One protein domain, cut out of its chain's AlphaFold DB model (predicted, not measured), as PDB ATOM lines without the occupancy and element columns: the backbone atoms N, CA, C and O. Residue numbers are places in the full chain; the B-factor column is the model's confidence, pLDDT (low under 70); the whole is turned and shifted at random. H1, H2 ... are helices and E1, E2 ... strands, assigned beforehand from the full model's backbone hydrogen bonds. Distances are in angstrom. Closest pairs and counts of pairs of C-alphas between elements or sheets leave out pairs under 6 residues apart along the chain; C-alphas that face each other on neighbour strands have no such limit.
ATOM      1  N   VAL A 234     214.433 213.043 168.580       63.47
ATOM      2  CA  VAL A 234     214.535 211.955 169.567       63.47
ATOM      3  C   VAL A 234     213.310 211.935 170.483       63.47
ATOM      4  O   VAL A 234     212.730 210.878 170.714       63.47
ATOM      5  N   ARG A 235     212.850 213.101 170.957       67.12
ATOM      6  CA  ARG A 235     211.612 213.216 171.747       67.12
ATOM      7  C   ARG A 235     210.388 212.786 170.946       67.12
ATOM      8  O   ARG A 235     209.547 212.071 171.479       67.12
ATOM      9  N   SER A 236     210.294 213.201 169.684       69.25
ATOM     10  CA  SER A 236     209.197 212.835 168.789       69.25
ATOM     11  C   SER A 236     209.120 211.317 168.621       69.25
ATOM     12  O   SER A 236     208.072 210.721 168.882       69.25
ATOM     13  N   ILE A 237     210.246 210.680 168.307       71.19
ATOM     14  CA  ILE A 237     210.355 209.231 168.126       71.19
ATOM     15  C   ILE A 237     210.115 208.461 169.428       71.19
ATOM     16  O   ILE A 237     209.406 207.459 169.419       71.19
ATOM     17  N   ALA A 238     210.605 208.952 170.569       72.06
ATOM     18  CA  ALA A 238     210.341 208.342 171.875       72.06
ATOM     19  C   ALA A 238     208.844 208.341 172.247       72.06
ATOM     20  O   ALA A 238     208.401 207.516 173.054       72.06
ATOM     21  N   THR A 239     208.062 209.257 171.667       76.62
ATOM     22  CA  THR A 239     206.599 209.349 171.821       76.62
ATOM     23  C   THR A 239     205.817 208.797 170.628       76.62
ATOM     24  O   THR A 239     204.607 209.013 170.557       76.62
ATOM     25  N   THR A 240     206.481 208.101 169.704       80.44
ATOM     26  CA  THR A 240     205.857 207.491 168.526       80.44
ATOM     27  C   THR A 240     205.717 205.982 168.711       80.44
ATOM     28  O   THR A 240     206.670 205.317 169.122       80.44
ATOM     29  N   GLN A 241     204.540 205.452 168.382       83.50
ATOM     30  CA  GLN A 241     204.303 204.019 168.234       83.50
ATOM     31  C   GLN A 241     204.429 203.621 166.768       83.50
ATOM     32  O   GLN A 241     203.933 204.320 165.885       83.50
ATOM     33  N   PHE A 242     205.065 202.484 166.529       83.88
ATOM     34  CA  PHE A 242     205.111 201.821 165.238       83.88
ATOM     35  C   PHE A 242     204.217 200.593 165.300       83.88
ATOM     36  O   PHE A 242     204.301 199.825 166.258       83.88
ATOM     37  N   ILE A 243     203.356 200.437 164.303       84.44
ATOM     38  CA  ILE A 243     202.466 199.288 164.174       84.44
ATOM     39  C   ILE A 243     202.751 198.664 162.822       84.44
ATOM     40  O   ILE A 243     202.446 199.241 161.781       84.44
ATOM     41  N   PHE A 244     203.417 197.522 162.855       86.69
ATOM     42  CA  PHE A 244     203.647 196.689 161.694       86.69
ATOM     43  C   PHE A 244     202.417 195.822 161.511       86.69
ATOM     44  O   PHE A 244     201.923 195.278 162.492       86.69
ATOM     45  N   TYR A 245     201.903 195.730 160.293       87.56
ATOM     46  CA  TYR A 245     200.737 194.903 160.023       87.56
ATOM     47  C   TYR A 245     200.905 194.104 158.741       87.56
ATOM     48  O   TYR A 245     201.564 194.554 157.798       87.56
ATOM     49  N   ASP A 246     200.285 192.934 158.736       90.88
ATOM     50  CA  ASP A 246     200.229 192.014 157.613       90.88
ATOM     51  C   ASP A 246     198.794 191.512 157.439       90.88
ATOM     52  O   ASP A 246     198.089 191.264 158.426       90.88
ATOM     53  N   LEU A 247     198.343 191.424 156.190       88.56
ATOM     54  CA  LEU A 247     196.975 191.046 155.848       88.56
ATOM     55  C   LEU A 247     196.996 189.766 155.022       88.56
ATOM     56  O   LEU A 247     197.515 189.756 153.908       88.56
ATOM     57  N   GLU A 248     196.335 188.721 155.510       89.06
ATOM     58  CA  GLU A 248     196.116 187.516 154.711       89.06
ATOM     59  C   GLU A 248     194.744 187.558 154.051       89.06
ATOM     60  O   GLU A 248     193.755 188.038 154.619       89.06
ATOM     61  N   THR A 249     194.690 187.035 152.826       86.69
ATOM     62  CA  THR A 249     193.462 186.979 152.033       86.69
ATOM     63  C   THR A 249     193.087 185.550 151.699       86.69
ATOM     64  O   THR A 249     193.930 184.722 151.353       86.69
ATOM     65  N   THR A 250     191.790 185.278 151.708       83.06
ATOM     66  CA  THR A 250     191.224 184.095 151.069       83.06
ATOM     67  C   THR A 250     190.760 184.433 149.655       83.06
ATOM     68  O   THR A 250     190.398 185.567 149.353       83.06
ATOM     69  N   GLN A 251     190.764 183.425 148.782       81.50
ATOM     70  CA  GLN A 251     190.297 183.510 147.392       81.50
ATOM     71  C   GLN A 251     189.149 182.524 147.150       81.50
ATOM     72  O   GLN A 251     189.141 181.762 146.187       81.50
ATOM     73  N   THR A 252     188.208 182.451 148.090       76.31
ATOM     74  CA  THR A 252     187.130 181.449 148.046       76.31
ATOM     75  C   THR A 252     185.941 181.897 147.199       76.31
ATOM     76  O   THR A 252     185.190 181.054 146.709       76.31
ATOM     77  N   LYS A 253     185.769 183.209 146.992       78.75
ATOM     78  CA  LYS A 253     184.667 183.778 146.209       78.75
ATOM     79  C   LYS A 253     185.101 184.104 144.787       78.75
ATOM     80  O   LYS A 253     186.222 184.541 144.544       78.75
ATOM     81  N   HIS A 254     184.174 183.920 143.855       81.94
ATOM     82  CA  HIS A 254     184.378 184.204 142.441       81.94
ATOM     83  C   HIS A 254     183.389 185.273 141.973       81.94
ATOM     84  O   HIS A 254     182.175 185.067 142.012       81.94
ATOM     85  N   ASP A 255     183.914 186.390 141.491       76.38
ATOM     86  CA  ASP A 255     183.172 187.437 140.808       76.38
ATOM     87  C   ASP A 255     183.205 187.176 139.286       76.38
ATOM     88  O   ASP A 255     184.283 187.000 138.713       76.38
ATOM     89  N   PRO A 256     182.054 187.141 138.592       71.94
ATOM     90  CA  PRO A 256     182.001 186.864 137.154       71.94
ATOM     91  C   PRO A 256     182.781 187.851 136.270       71.94
ATOM     92  O   PRO A 256     183.142 187.496 135.151       71.94
ATOM     93  N   ASN A 257     183.023 189.076 136.743       77.56
ATOM     94  CA  ASN A 257     183.684 190.145 135.995       77.56
ATOM     95  C   ASN A 257     185.165 190.298 136.360       77.56
ATOM     96  O   ASN A 257     185.958 190.711 135.516       77.56
ATOM     97  N   THR A 258     185.539 190.003 137.608       74.81
ATOM     98  CA  THR A 258     186.900 190.247 138.128       74.81
ATOM     99  C   THR A 258     187.661 188.979 138.531       74.81
ATOM    100  O   THR A 258     188.869 189.046 138.746       74.81
ATOM    101  N   GLY A 259     187.011 187.811 138.534       79.88
ATOM    102  CA  GLY A 259     187.626 186.524 138.861       79.88
ATOM    103  C   GLY A 259     187.623 186.234 140.362       79.88
ATOM    104  O   GLY A 259     186.656 186.529 141.059       79.88
ATOM    105  N   LEU A 260     188.680 185.602 140.876       80.88
ATOM    106  CA  LEU A 260     188.779 185.284 142.304       80.88
ATOM    107  C   LEU A 260     188.911 186.564 143.136       80.88
ATOM    108  O   LEU A 260     189.840 187.351 142.950       80.88
ATOM    109  N   VAL A 261     187.983 186.752 144.070       81.31
ATOM    110  CA  VAL A 261     187.946 187.910 144.960       81.31
ATOM    111  C   VAL A 261     188.871 187.649 146.138       81.31
ATOM    112  O   VAL A 261     188.736 186.637 146.824       81.31
ATOM    113  N   HIS A 262     189.799 188.574 146.372       81.00
ATOM    114  CA  HIS A 262     190.630 188.583 147.568       81.00
ATOM    115  C   HIS A 262     189.840 189.176 148.732       81.00
ATOM    116  O   HIS A 262     189.587 190.379 148.762       81.00
ATOM    117  N   GLU A 263     189.472 188.339 149.695       83.31
ATOM    118  CA  GLU A 263     188.823 188.780 150.926       83.31
ATOM    119  C   GLU A 263     189.782 188.629 152.093       83.31
ATOM    120  O   GLU A 263     190.238 187.522 152.386       83.31
ATOM    121  N   VAL A 264     190.092 189.746 152.750       87.38
ATOM    122  CA  VAL A 264     190.945 189.739 153.938       87.38
ATOM    123  C   VAL A 264     190.217 189.005 155.056       87.38
ATOM    124  O   VAL A 264     189.077 189.329 155.386       87.38
ATOM    125  N   ASN A 265     190.877 187.999 155.616       89.12
ATOM    126  CA  ASN A 265     190.328 187.156 156.676       89.12
ATOM    127  C   ASN A 265     191.241 187.078 157.903       89.12
ATOM    128  O   ASN A 265     190.861 186.462 158.898       89.12
ATOM    129  N   LEU A 266     192.435 187.661 157.816       91.31
ATOM    130  CA  LEU A 266     193.379 187.761 158.914       91.31
ATOM    131  C   LEU A 266     194.085 189.110 158.837       91.31
ATOM    132  O   LEU A 266     194.563 189.503 157.772       91.31
ATOM    133  N   CYS A 267     194.197 189.777 159.975       91.44
ATOM    134  CA  CYS A 267     195.097 190.902 160.161       91.44
ATOM    135  C   CYS A 267     195.988 190.591 161.355       91.44
ATOM    136  O   CYS A 267     195.503 190.455 162.478       91.44
ATOM    137  N   TYR A 268     197.284 190.457 161.111       90.69
ATOM    138  CA  TYR A 268     198.268 190.315 162.171       90.69
ATOM    139  C   TYR A 268     198.980 191.647 162.370       90.69
ATOM    140  O   TYR A 268     199.388 192.281 161.394       90.69
ATOM    141  N   ILE A 269     199.143 192.073 163.621       88.75
ATOM    142  CA  ILE A 269     199.887 193.284 163.955       88.75
ATOM    143  C   ILE A 269     200.951 193.028 165.013       88.75
ATOM    144  O   ILE A 269     200.703 192.353 166.007       88.75
ATOM    145  N   ASP A 270     202.097 193.678 164.833       87.38
ATOM    146  CA  ASP A 270     203.145 193.820 165.837       87.38
ATOM    147  C   ASP A 270     203.352 195.299 166.159       87.38
ATOM    148  O   ASP A 270     203.556 196.142 165.283       87.38
ATOM    149  N   THR A 271     203.349 195.634 167.443       83.62
ATOM    150  CA  THR A 271     203.549 197.000 167.914       83.62
ATOM    151  C   THR A 271     204.898 197.160 168.599       83.62
ATOM    152  O   THR A 271     205.332 196.350 169.420       83.62
ATOM    153  N   ALA A 272     205.567 198.261 168.281       78.94
ATOM    154  CA  ALA A 272     206.845 198.628 168.860       78.94
ATOM    155  C   ALA A 272     206.917 200.135 169.127       78.94
ATOM    156  O   ALA A 272     206.138 200.944 168.625       78.94
ATOM    157  N   PHE A 273     207.904 200.528 169.919       76.00
ATOM    158  CA  PHE A 273     208.310 201.919 170.104       76.00
ATOM    159  C   PHE A 273     209.831 201.978 170.053       76.00
ATOM    160  O   PHE A 273     210.481 200.953 170.211       76.00
ATOM    161  N   HIS A 274     210.405 203.166 169.871       67.75
ATOM    162  CA  HIS A 274     211.837 203.333 169.599       67.75
ATOM    163  C   HIS A 274     212.794 202.474 170.444       67.75
ATOM    164  O   HIS A 274     213.656 201.817 169.875       67.75
ATOM    165  N   LEU A 275     212.627 202.445 171.772       65.44
ATOM    166  CA  LEU A 275     213.508 201.680 172.670       65.44
ATOM    167  C   LEU A 275     213.141 200.189 172.764       65.44
ATOM    168  O   LEU A 275     213.890 199.412 173.337       65.44
ATOM    169  N   GLY A 276     211.978 199.797 172.247       62.84
ATOM    170  CA  GLY A 276     211.475 198.425 172.256       62.84
ATOM    171  C   GLY A 276     211.598 197.700 170.915       62.84
ATOM    172  O   GLY A 276     211.208 196.539 170.859       62.84
ATOM    173  N   ILE A 277     212.106 198.352 169.860       64.75
ATOM    174  CA  ILE A 277     212.285 197.747 168.525       64.75
ATOM    175  C   ILE A 277     213.321 196.612 168.549       64.75
ATOM    176  O   ILE A 277     213.190 195.660 167.794       64.75
ATOM    177  N   GLU A 278     214.323 196.686 169.427       63.84
ATOM    178  CA  GLU A 278     215.370 195.656 169.548       63.84
ATOM    179  C   GLU A 278     214.935 194.433 170.371       63.84
ATOM    180  O   GLU A 278     215.693 193.478 170.530       63.84
ATOM    181  N   GLN A 279     213.720 194.441 170.925       66.62
ATOM    182  CA  GLN A 279     213.210 193.301 171.668       66.62
ATOM    183  C   GLN A 279     212.714 192.233 170.692       66.62
ATOM    184  O   GLN A 279     211.661 192.391 170.087       66.62
ATOM    185  N   GLU A 280     213.460 191.134 170.581       63.91
ATOM    186  CA  GLU A 280     213.155 190.035 169.651       63.91
ATOM    187  C   GLU A 280     211.916 189.217 170.050       63.91
ATOM    188  O   GLU A 280     211.296 188.572 169.209       63.91
ATOM    189  N   ASP A 281     211.536 189.249 171.330       70.56
ATOM    190  CA  ASP A 281     210.387 188.512 171.850       70.56
ATOM    191  C   ASP A 281     209.178 189.435 172.061       70.56
ATOM    192  O   ASP A 281     209.047 190.106 173.097       70.56
ATOM    193  N   PHE A 282     208.302 189.454 171.054       67.62
ATOM    194  CA  PHE A 282     207.060 190.231 171.018       67.62
ATOM    195  C   PHE A 282     205.930 189.609 171.854       67.62
ATOM    196  O   PHE A 282     204.918 190.267 172.085       67.62
ATOM    197  N   THR A 283     206.114 188.392 172.384       67.06
ATOM    198  CA  THR A 283     205.136 187.755 173.287       67.06
ATOM    199  C   THR A 283     205.170 188.349 174.698       67.06
ATOM    200  O   THR A 283     204.217 188.233 175.469       67.06
ATOM    201  N   LYS A 284     206.264 189.033 175.050       68.81
ATOM    202  CA  LYS A 284     206.417 189.703 176.342       68.81
ATOM    203  C   LYS A 284     205.657 191.023 176.371       68.81
ATOM    204  O   LYS A 284     205.871 191.903 175.535       68.81
ATOM    205  N   GLN A 285     204.845 191.194 177.412       72.06
ATOM    206  CA  GLN A 285     204.166 192.457 177.675       72.06
ATOM    207  C   GLN A 285     205.162 193.605 177.835       72.06
ATOM    208  O   GLN A 285     206.209 193.493 178.473       72.06
ATOM    209  N   CYS A 286     204.799 194.740 177.255       74.88
ATOM    210  CA  CYS A 286     205.542 195.977 177.354       74.88
ATOM    211  C   CYS A 286     204.832 196.935 178.293       74.88
ATOM    212  O   CYS A 286     203.665 197.243 178.080       74.88
ATOM    213  N   GLU A 287     205.554 197.513 179.246       73.62
ATOM    214  CA  GLU A 287     204.994 198.515 180.161       73.62
ATOM    215  C   GLU A 287     204.394 199.727 179.425       73.62
ATOM    216  O   GLU A 287     203.466 200.365 179.916       73.62
ATOM    217  N   LYS A 288     204.905 200.039 178.224       74.31
ATOM    218  CA  LYS A 288     204.473 201.193 177.425       74.31
ATOM    219  C   LYS A 288     203.473 200.849 176.318       74.31
ATOM    220  O   LYS A 288     202.530 201.607 176.093       74.31
ATOM    221  N   CYS A 289     203.704 199.744 175.609       71.00
ATOM    222  CA  CYS A 289     202.875 199.308 174.477       71.00
ATOM    223  C   CYS A 289     201.727 198.390 174.899       71.00
ATOM    224  O   CYS A 289     200.794 198.228 174.125       71.00
ATOM    225  N   GLY A 290     201.785 197.808 176.099       77.50
ATOM    226  CA  GLY A 290     200.923 196.699 176.486       77.50
ATOM    227  C   GLY A 290     201.300 195.423 175.738       77.50
ATOM    228  O   GLY A 290     202.483 195.129 175.533       77.50
ATOM    229  N   GLU A 291     200.284 194.670 175.340       80.50
ATOM    230  CA  GLU A 291     200.415 193.523 174.449       80.50
ATOM    231  C   GLU A 291     200.878 193.975 173.063       80.50
ATOM    232  O   GLU A 291     200.330 194.921 172.487       80.50
ATOM    233  N   ARG A 292     201.946 193.347 172.558       80.12
ATOM    234  CA  ARG A 292     202.613 193.809 171.339       80.12
ATOM    235  C   ARG A 292     202.121 193.129 170.075       80.12
ATOM    236  O   ARG A 292     202.111 193.809 169.059       80.12
ATOM    237  N   ALA A 293     201.707 191.874 170.151       86.62
ATOM    238  CA  ALA A 293     201.185 191.115 169.026       86.62
ATOM    239  C   ALA A 293     199.663 190.996 169.141       86.62
ATOM    240  O   ALA A 293     199.171 190.626 170.202       86.62
ATOM    241  N   HIS A 294     198.930 191.287 168.068       87.31
ATOM    242  CA  HIS A 294     197.488 191.037 168.000       87.31
ATOM    243  C   HIS A 294     197.143 190.367 166.682       87.31
ATOM    244  O   HIS A 294     197.754 190.642 165.651       87.31
ATOM    245  N   CYS A 295     196.145 189.495 166.722       91.31
ATOM    246  CA  CYS A 295     195.637 188.811 165.550       91.31
ATOM    247  C   CYS A 295     194.122 188.996 165.502       91.31
ATOM    248  O   CYS A 295     193.421 188.613 166.439       91.31
ATOM    249  N   PHE A 296     193.640 189.617 164.430       92.00
ATOM    250  CA  PHE A 296     192.223 189.820 164.160       92.00
ATOM    251  C   PHE A 296     191.801 188.843 163.071       92.00
ATOM    252  O   PHE A 296     192.370 188.834 161.978       92.00
ATOM    253  N   GLU A 297     190.801 188.024 163.369       92.44
ATOM    254  CA  GLU A 297     190.343 186.942 162.503       92.44
ATOM    255  C   GLU A 297     188.941 187.217 161.959       92.44
ATOM    256  O   GLU A 297     188.074 187.774 162.629       92.44
ATOM    257  N   GLY A 298     188.694 186.768 160.732       87.94
ATOM    258  CA  GLY A 298     187.383 186.816 160.099       87.94
ATOM    259  C   GLY A 298     187.143 188.057 159.242       87.94
ATOM    260  O   GLY A 298     188.035 188.853 158.955       87.94
ATOM    261  N   ASN A 299     185.897 188.200 158.790       82.81
ATOM    262  CA  ASN A 299     185.537 189.139 157.721       82.81
ATOM    263  C   ASN A 299     185.614 190.620 158.135       82.81
ATOM    264  O   ASN A 299     185.594 191.487 157.266       82.81
ATOM    265  N   ASN A 300     185.677 190.914 159.438       86.31
ATOM    266  CA  ASN A 300     185.794 192.276 159.968       86.31
ATOM    267  C   ASN A 300     187.186 192.583 160.547       86.31
ATOM    268  O   ASN A 300     187.359 193.586 161.234       86.31
ATOM    269  N   CYS A 301     188.193 191.753 160.265       90.06
ATOM    270  CA  CYS A 301     189.535 191.912 160.832       90.06
ATOM    271  C   CYS A 301     190.161 193.296 160.562       90.06
ATOM    272  O   CYS A 301     190.855 193.829 161.424       90.06
ATOM    273  N   ILE A 302     189.889 193.922 159.407       87.06
ATOM    274  CA  ILE A 302     190.364 195.287 159.115       87.06
ATOM    275  C   ILE A 302     189.651 196.321 159.995       87.06
ATOM    276  O   ILE A 302     190.303 197.231 160.498       87.06
ATOM    277  N   GLY A 303     188.338 196.183 160.197       87.12
ATOM    278  CA  GLY A 303     187.567 197.070 161.069       87.12
ATOM    279  C   GLY A 303     188.056 196.996 162.510       87.12
ATOM    280  O   GLY A 303     188.367 198.021 163.105       87.12
ATOM    281  N   GLU A 304     188.243 195.782 163.029       88.94
ATOM    282  CA  GLU A 304     188.785 195.558 164.375       88.94
ATOM    283  C   GLU A 304     190.211 196.101 164.528       88.94
ATOM    284  O   GLU A 304     190.536 196.719 165.542       88.94
ATOM    285  N   TYR A 305     191.046 195.951 163.497       87.94
ATOM    286  CA  TYR A 305     192.355 196.594 163.442       87.94
ATOM    287  C   TYR A 305     192.240 198.124 163.520       87.94
ATOM    288  O   TYR A 305     192.916 198.743 164.337       87.94
ATOM    289  N   LEU A 306     191.383 198.761 162.719       85.12
ATOM    290  CA  LEU A 306     191.213 200.219 162.730       85.12
ATOM    291  C   LEU A 306     190.616 200.729 164.052       85.12
ATOM    292  O   LEU A 306     191.036 201.773 164.563       85.12
ATOM    293  N   ASP A 307     189.701 199.976 164.655       84.81
ATOM    294  CA  ASP A 307     189.179 200.257 165.991       84.81
ATOM    295  C   ASP A 307     190.294 200.155 167.032       84.81
ATOM    296  O   ASP A 307     190.456 201.054 167.860       84.81
ATOM    297  N   TYR A 308     191.145 199.130 166.953       82.88
ATOM    298  CA  TYR A 308     192.327 199.015 167.802       82.88
ATOM    299  C   TYR A 308     193.259 200.229 167.633       82.88
ATOM    300  O   TYR A 308     193.730 200.794 168.623       82.88
ATOM    301  N   MET A 309     193.475 200.703 166.406       77.00
ATOM    302  CA  MET A 309     194.303 201.882 166.127       77.00
ATOM    303  C   MET A 309     193.758 203.175 166.749       77.00
ATOM    304  O   MET A 309     194.536 204.061 167.114       77.00
ATOM    305  N   THR A 310     192.435 203.302 166.854       73.19
ATOM    306  CA  THR A 310     191.759 204.544 167.261       73.19
ATOM    307  C   THR A 310     191.326 204.558 168.728       73.19
ATOM    308  O   THR A 310     191.252 205.632 169.326       73.19
ATOM    309  N   THR A 311     191.078 203.394 169.337       69.88
ATOM    310  CA  THR A 311     190.475 203.280 170.681       69.88
ATOM    311  C   THR A 311     191.422 202.751 171.765       69.88
ATOM    312  O   THR A 311     191.171 202.961 172.957       69.88
ATOM    313  N   THR A 312     192.536 202.109 171.400       60.53
ATOM    314  CA  THR A 312     193.380 201.391 172.373       60.53
ATOM    315  C   THR A 312     194.184 202.339 173.280       60.53
ATOM    316  O   THR A 312     194.694 203.360 172.808       60.53
ATOM    317  N   PRO A 313     194.377 202.015 174.580       51.03
ATOM    318  CA  PRO A 313     195.177 202.792 175.541       51.03
ATOM    319  C   PRO A 313     196.621 203.112 175.121       51.03
ATOM    320  O   PRO A 313     197.198 204.071 175.632       51.03
ATOM    321  N   SER A 314     197.200 202.381 174.170       52.28
ATOM    322  CA  SER A 314     198.481 202.713 173.536       52.28
ATOM    323  C   SER A 314     198.461 204.117 172.904       52.28
ATOM    324  O   SER A 314     199.393 204.891 173.122       52.28
ATOM    325  N   SER A 315     197.352 204.545 172.291       54.25
ATOM    326  CA  SER A 315     197.160 205.929 171.810       54.25
ATOM    327  C   SER A 315     197.249 207.005 172.908       54.25
ATOM    328  O   SER A 315     197.551 208.159 172.618       54.25
ATOM    329  N   LYS A 316     197.040 206.656 174.189       62.03
ATOM    330  CA  LYS A 316     197.208 207.593 175.319       62.03
ATOM    331  C   LYS A 316     198.676 207.762 175.716       62.03
ATOM    332  O   LYS A 316     199.065 208.827 176.192       62.03
ATOM    333  N   ASN A 317     199.493 206.729 175.506       68.31
ATOM    334  CA  ASN A 317     200.923 206.724 175.830       68.31
ATOM    335  C   ASN A 317     201.797 207.280 174.694       68.31
ATOM    336  O   ASN A 317     202.970 207.611 174.914       68.31
ATOM    337  N   PHE A 318     201.240 207.391 173.485       76.50
ATOM    338  CA  PHE A 318     201.942 207.825 172.283       76.50
ATOM    339  C   PHE A 318     201.242 209.018 171.634       76.50
ATOM    340  O   PHE A 318     200.043 209.019 171.409       76.50
ATOM    341  N   LYS A 319     202.010 210.057 171.292       76.25
ATOM    342  CA  LYS A 319     201.483 211.262 170.621       76.25
ATOM    343  C   LYS A 319     201.280 211.062 169.122       76.25
ATOM    344  O   LYS A 319     200.644 211.883 168.469       76.25
ATOM    345  N   LYS A 320     201.913 210.029 168.573       77.88
ATOM    346  CA  LYS A 320     201.924 209.716 167.153       77.88
ATOM    347  C   LYS A 320     201.916 208.207 166.986       77.88
ATOM    348  O   LYS A 320     202.657 207.513 167.679       77.88
ATOM    349  N   VAL A 321     201.141 207.735 166.022       79.19
ATOM    350  CA  VAL A 321     201.151 206.342 165.588       79.19
ATOM    351  C   VAL A 321     201.539 206.303 164.113       79.19
ATOM    352  O   VAL A 321     201.119 207.157 163.331       79.19
ATOM    353  N   ILE A 322     202.413 205.369 163.751       81.50
ATOM    354  CA  ILE A 322     202.869 205.135 162.382       81.50
ATOM    355  C   ILE A 322     202.592 203.674 162.044       81.50
ATOM    356  O   ILE A 322     203.205 202.783 162.630       81.50
ATOM    357  N   CYS A 323     201.700 203.442 161.084       82.06
ATOM    358  CA  CYS A 323     201.437 202.109 160.547       82.06
ATOM    359  C   CYS A 323     202.403 201.796 159.408       82.06
ATOM    360  O   CYS A 323     202.652 202.642 158.546       82.06
ATOM    361  N   ILE A 324     202.926 200.578 159.393       83.62
ATOM    362  CA  ILE A 324     203.868 200.095 158.394       83.62
ATOM    363  C   ILE A 324     203.346 198.754 157.891       83.62
ATOM    364  O   ILE A 324     203.382 197.759 158.605       83.62
ATOM    365  N   ALA A 325     202.862 198.738 156.656       82.69
ATOM    366  CA  ALA A 325     202.427 197.504 156.017       82.69
ATOM    367  C   ALA A 325     203.641 196.633 155.662       82.69
ATOM    368  O   ALA A 325     204.651 197.174 155.186       82.69
ATOM    369  N   HIS A 326     203.528 195.313 155.823       81.06
ATOM    370  CA  HIS A 326     204.548 194.356 155.387       81.06
ATOM    371  C   HIS A 326     204.878 194.542 153.895       81.06
ATOM    372  O   HIS A 326     206.044 194.617 153.493       81.06
ATOM    373  N   ASN A 327     203.846 194.754 153.079       76.56
ATOM    374  CA  ASN A 327     203.931 194.970 151.646       76.56
ATOM    375  C   ASN A 327     203.162 196.225 151.203       76.56
ATOM    376  O   ASN A 327     202.186 196.196 150.448       76.56
ATOM    377  N   ALA A 328     203.685 197.388 151.597       68.81
ATOM    378  CA  ALA A 328     203.085 198.682 151.261       68.81
ATOM    379  C   ALA A 328     203.052 199.010 149.752       68.81
ATOM    380  O   ALA A 328     202.353 199.931 149.334       68.81
ATOM    381  N   LYS A 329     203.819 198.296 148.915       63.88
ATOM    382  CA  LYS A 329     203.840 198.516 147.456       63.88
ATOM    383  C   LYS A 329     202.674 197.859 146.725       63.88
ATOM    384  O   LYS A 329     202.506 198.125 145.536       63.88
ATOM    385  N   SER A 330     201.928 196.982 147.385       65.94
ATOM    386  CA  SER A 330     200.841 196.252 146.746       65.94
ATOM    387  C   SER A 330     199.674 196.037 147.705       65.94
ATOM    388  O   SER A 330     198.934 196.980 147.960       65.94
ATOM    389  N   TYR A 331     199.498 194.818 148.203       74.50
ATOM    390  CA  TYR A 331     198.235 194.325 148.734       74.50
ATOM    391  C   TYR A 331     197.821 194.986 150.052       74.50
ATOM    392  O   TYR A 331     196.773 195.627 150.096       74.50
ATOM    393  N   ASP A 332     198.646 194.915 151.095       73.25
ATOM    394  CA  ASP A 332     198.220 195.239 152.465       73.25
ATOM    395  C   ASP A 332     197.806 196.706 152.633       73.25
ATOM    396  O   ASP A 332     196.843 197.035 153.326       73.25
ATOM    397  N   PHE A 333     198.531 197.617 151.979       78.56
ATOM    398  CA  PHE A 333     198.205 199.042 152.013       78.56
ATOM    399  C   PHE A 333     196.957 199.356 151.186       78.56
ATOM    400  O   PHE A 333     196.088 200.096 151.644       78.56
ATOM    401  N   VAL A 334     196.839 198.775 149.988       78.88
ATOM    402  CA  VAL A 334     195.688 199.015 149.109       78.88
ATOM    403  C   VAL A 334     194.399 198.488 149.740       78.88
ATOM    404  O   VAL A 334     193.406 199.210 149.734       78.88
ATOM    405  N   LEU A 335     194.420 197.292 150.332       78.56
ATOM    406  CA  LEU A 335     193.252 196.675 150.969       78.56
ATOM    407  C   LEU A 335     192.794 197.457 152.209       78.56
ATOM    408  O   LEU A 335     191.604 197.736 152.351       78.56
ATOM    409  N   ALA A 336     193.732 197.897 153.055       76.88
ATOM    410  CA  ALA A 336     193.414 198.755 154.194       76.88
ATOM    411  C   ALA A 336     192.807 200.100 153.748       76.88
ATOM    412  O   ALA A 336     191.790 200.532 154.288       76.88
ATOM    413  N   CYS A 337     193.375 200.747 152.722       78.94
ATOM    414  CA  CYS A 337     192.819 201.986 152.175       78.94
ATOM    415  C   CYS A 337     191.438 201.784 151.538       78.94
ATOM    416  O   CYS A 337     190.569 202.635 151.708       78.94
ATOM    417  N   GLN A 338     191.218 200.684 150.813       79.81
ATOM    418  CA  GLN A 338     189.918 200.359 150.222       79.81
ATOM    419  C   GLN A 338     188.841 200.180 151.288       79.81
ATOM    420  O   GLN A 338     187.738 200.690 151.114       79.81
ATOM    421  N   TYR A 339     189.157 199.502 152.393       79.38
ATOM    422  CA  TYR A 339     188.228 199.363 153.510       79.38
ATOM    423  C   TYR A 339     187.832 200.734 154.073       79.38
ATOM    424  O   TYR A 339     186.644 201.032 154.134       79.38
ATOM    425  N   ILE A 340     188.815 201.598 154.377       77.88
ATOM    426  CA  ILE A 340     188.576 202.961 154.890       77.88
ATOM    427  C   ILE A 340     187.690 203.762 153.928       77.88
ATOM    428  O   ILE A 340     186.686 204.320 154.343       77.88
ATOM    429  N   MET A 341     188.012 203.775 152.631       76.75
ATOM    430  CA  MET A 341     187.247 204.539 151.637       76.75
ATOM    431  C   MET A 341     185.812 204.033 151.432       76.75
ATOM    432  O   MET A 341     184.966 204.793 150.975       76.75
ATOM    433  N   ASN A 342     185.545 202.756 151.711       73.69
ATOM    434  CA  ASN A 342     184.231 202.144 151.512       73.69
ATOM    435  C   ASN A 342     183.364 202.138 152.784       73.69
ATOM    436  O   ASN A 342     182.212 201.716 152.705       73.69
ATOM    437  N   HIS A 343     183.931 202.486 153.945       63.38
ATOM    438  CA  HIS A 343     183.280 202.402 155.262       63.38
ATOM    439  C   HIS A 343     183.309 203.743 156.039       63.38
ATOM    440  O   HIS A 343     182.930 203.767 157.210       63.38
TER     441      HIS A 343
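Overview. This is residues 234 to 343 of the 344 residues of an uncharacterized protein of Ephemera danica (UniProt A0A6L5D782). A long, two-stranded hairpin, E1 and E2, makes the length of the domain; along one half of it the edge strands E3 and E4 widen it into a twisted sheet, while residues 250 to 263 run on beyond them as a narrow arm. H2 covers one face of the sheet, and H4 sits on that face beside the strands, near the root of the arm; small H1, H3 and a long loop gather near the end away from the arm's tip. The 110 printed residues have four named helices and four named strands in the order H1 E1 E2 E3 H2 H3 E4 H4, of mixed class, with a mixed sheet in the order E3 E2 E1 E4. The whole is only just compact, close to loose, with a radius of gyration of the C-alphas of 15.4 A and spans of 52 by 26 by 24 A.

Arrangement. H1, residues 234 to 238, only grazes the sheet. E1, residues 240 to 255, bends by 76 degrees at residue 252 and forms an antiparallel hairpin with E2, residues 259 to 273; N 244 and O 270 are 2.8 A apart, within hydrogen-bond range. E3, residues 293 to 297, is antiparallel to E2, with N 269 and O 294 2.8 A apart. E1, E2 and E3 form a meander, each strand the antiparallel neighbour of the one before. H2, residues 301 to 311, lies over E2 and E1 at a height over the sheet of 8.4 A, along the strands at 16 degrees to E2 on the local plane; its closest C-alpha pair with E2 is Cys 267 and Cys 301, 5.7 A. H3, residues 314 to 317, only grazes the sheet. E4, residues 320 to 325, is parallel to E1, with N 243 and O 322 2.9 A apart. E3, H2, H3 and E4 form a split strand-helix-strand unit, with E2 and E1 between its strands and a right-handed crossover. H4, residues 331 to 343, is on the same face as H2, over none of the strands, at a height of 5.4 A; together they give two layers, helices on one face of a sheet. With residues 336 to 339 alone H4 only just touches H2, with 3 pairs of C-alphas within 8 A, the closest Ile 302 and Ala 336 at 6.7 A, about perpendicular at 73 degrees. In H1, H2 and H4 every O i to N i+4 pair is within hydrogen-bond range; H3 is too short for one.

Along the chain. H1 begins at C-alpha 234, (214.535, 211.955, 169.567). E1 is 41.0 A long and E2 40.5 A, from C-alpha 259 at (187.626, 186.524, 138.861). H2 measures 15.1 A, E4 16.5 A and H4 18.2 A, ending at C-alpha 343, (183.280, 202.402, 155.262).

Size, cuts and confidence. The C-alphas farthest apart are those of Arg 235 and Pro 256, 52.6 A. The printed part has no cut. The link from E2 to E3, residues 274 to 292, is long; the others are tight. The mean pLDDT of the printed part is 77.7, and 24 residues are under 70, among them 274 to 280 and 311 to 317.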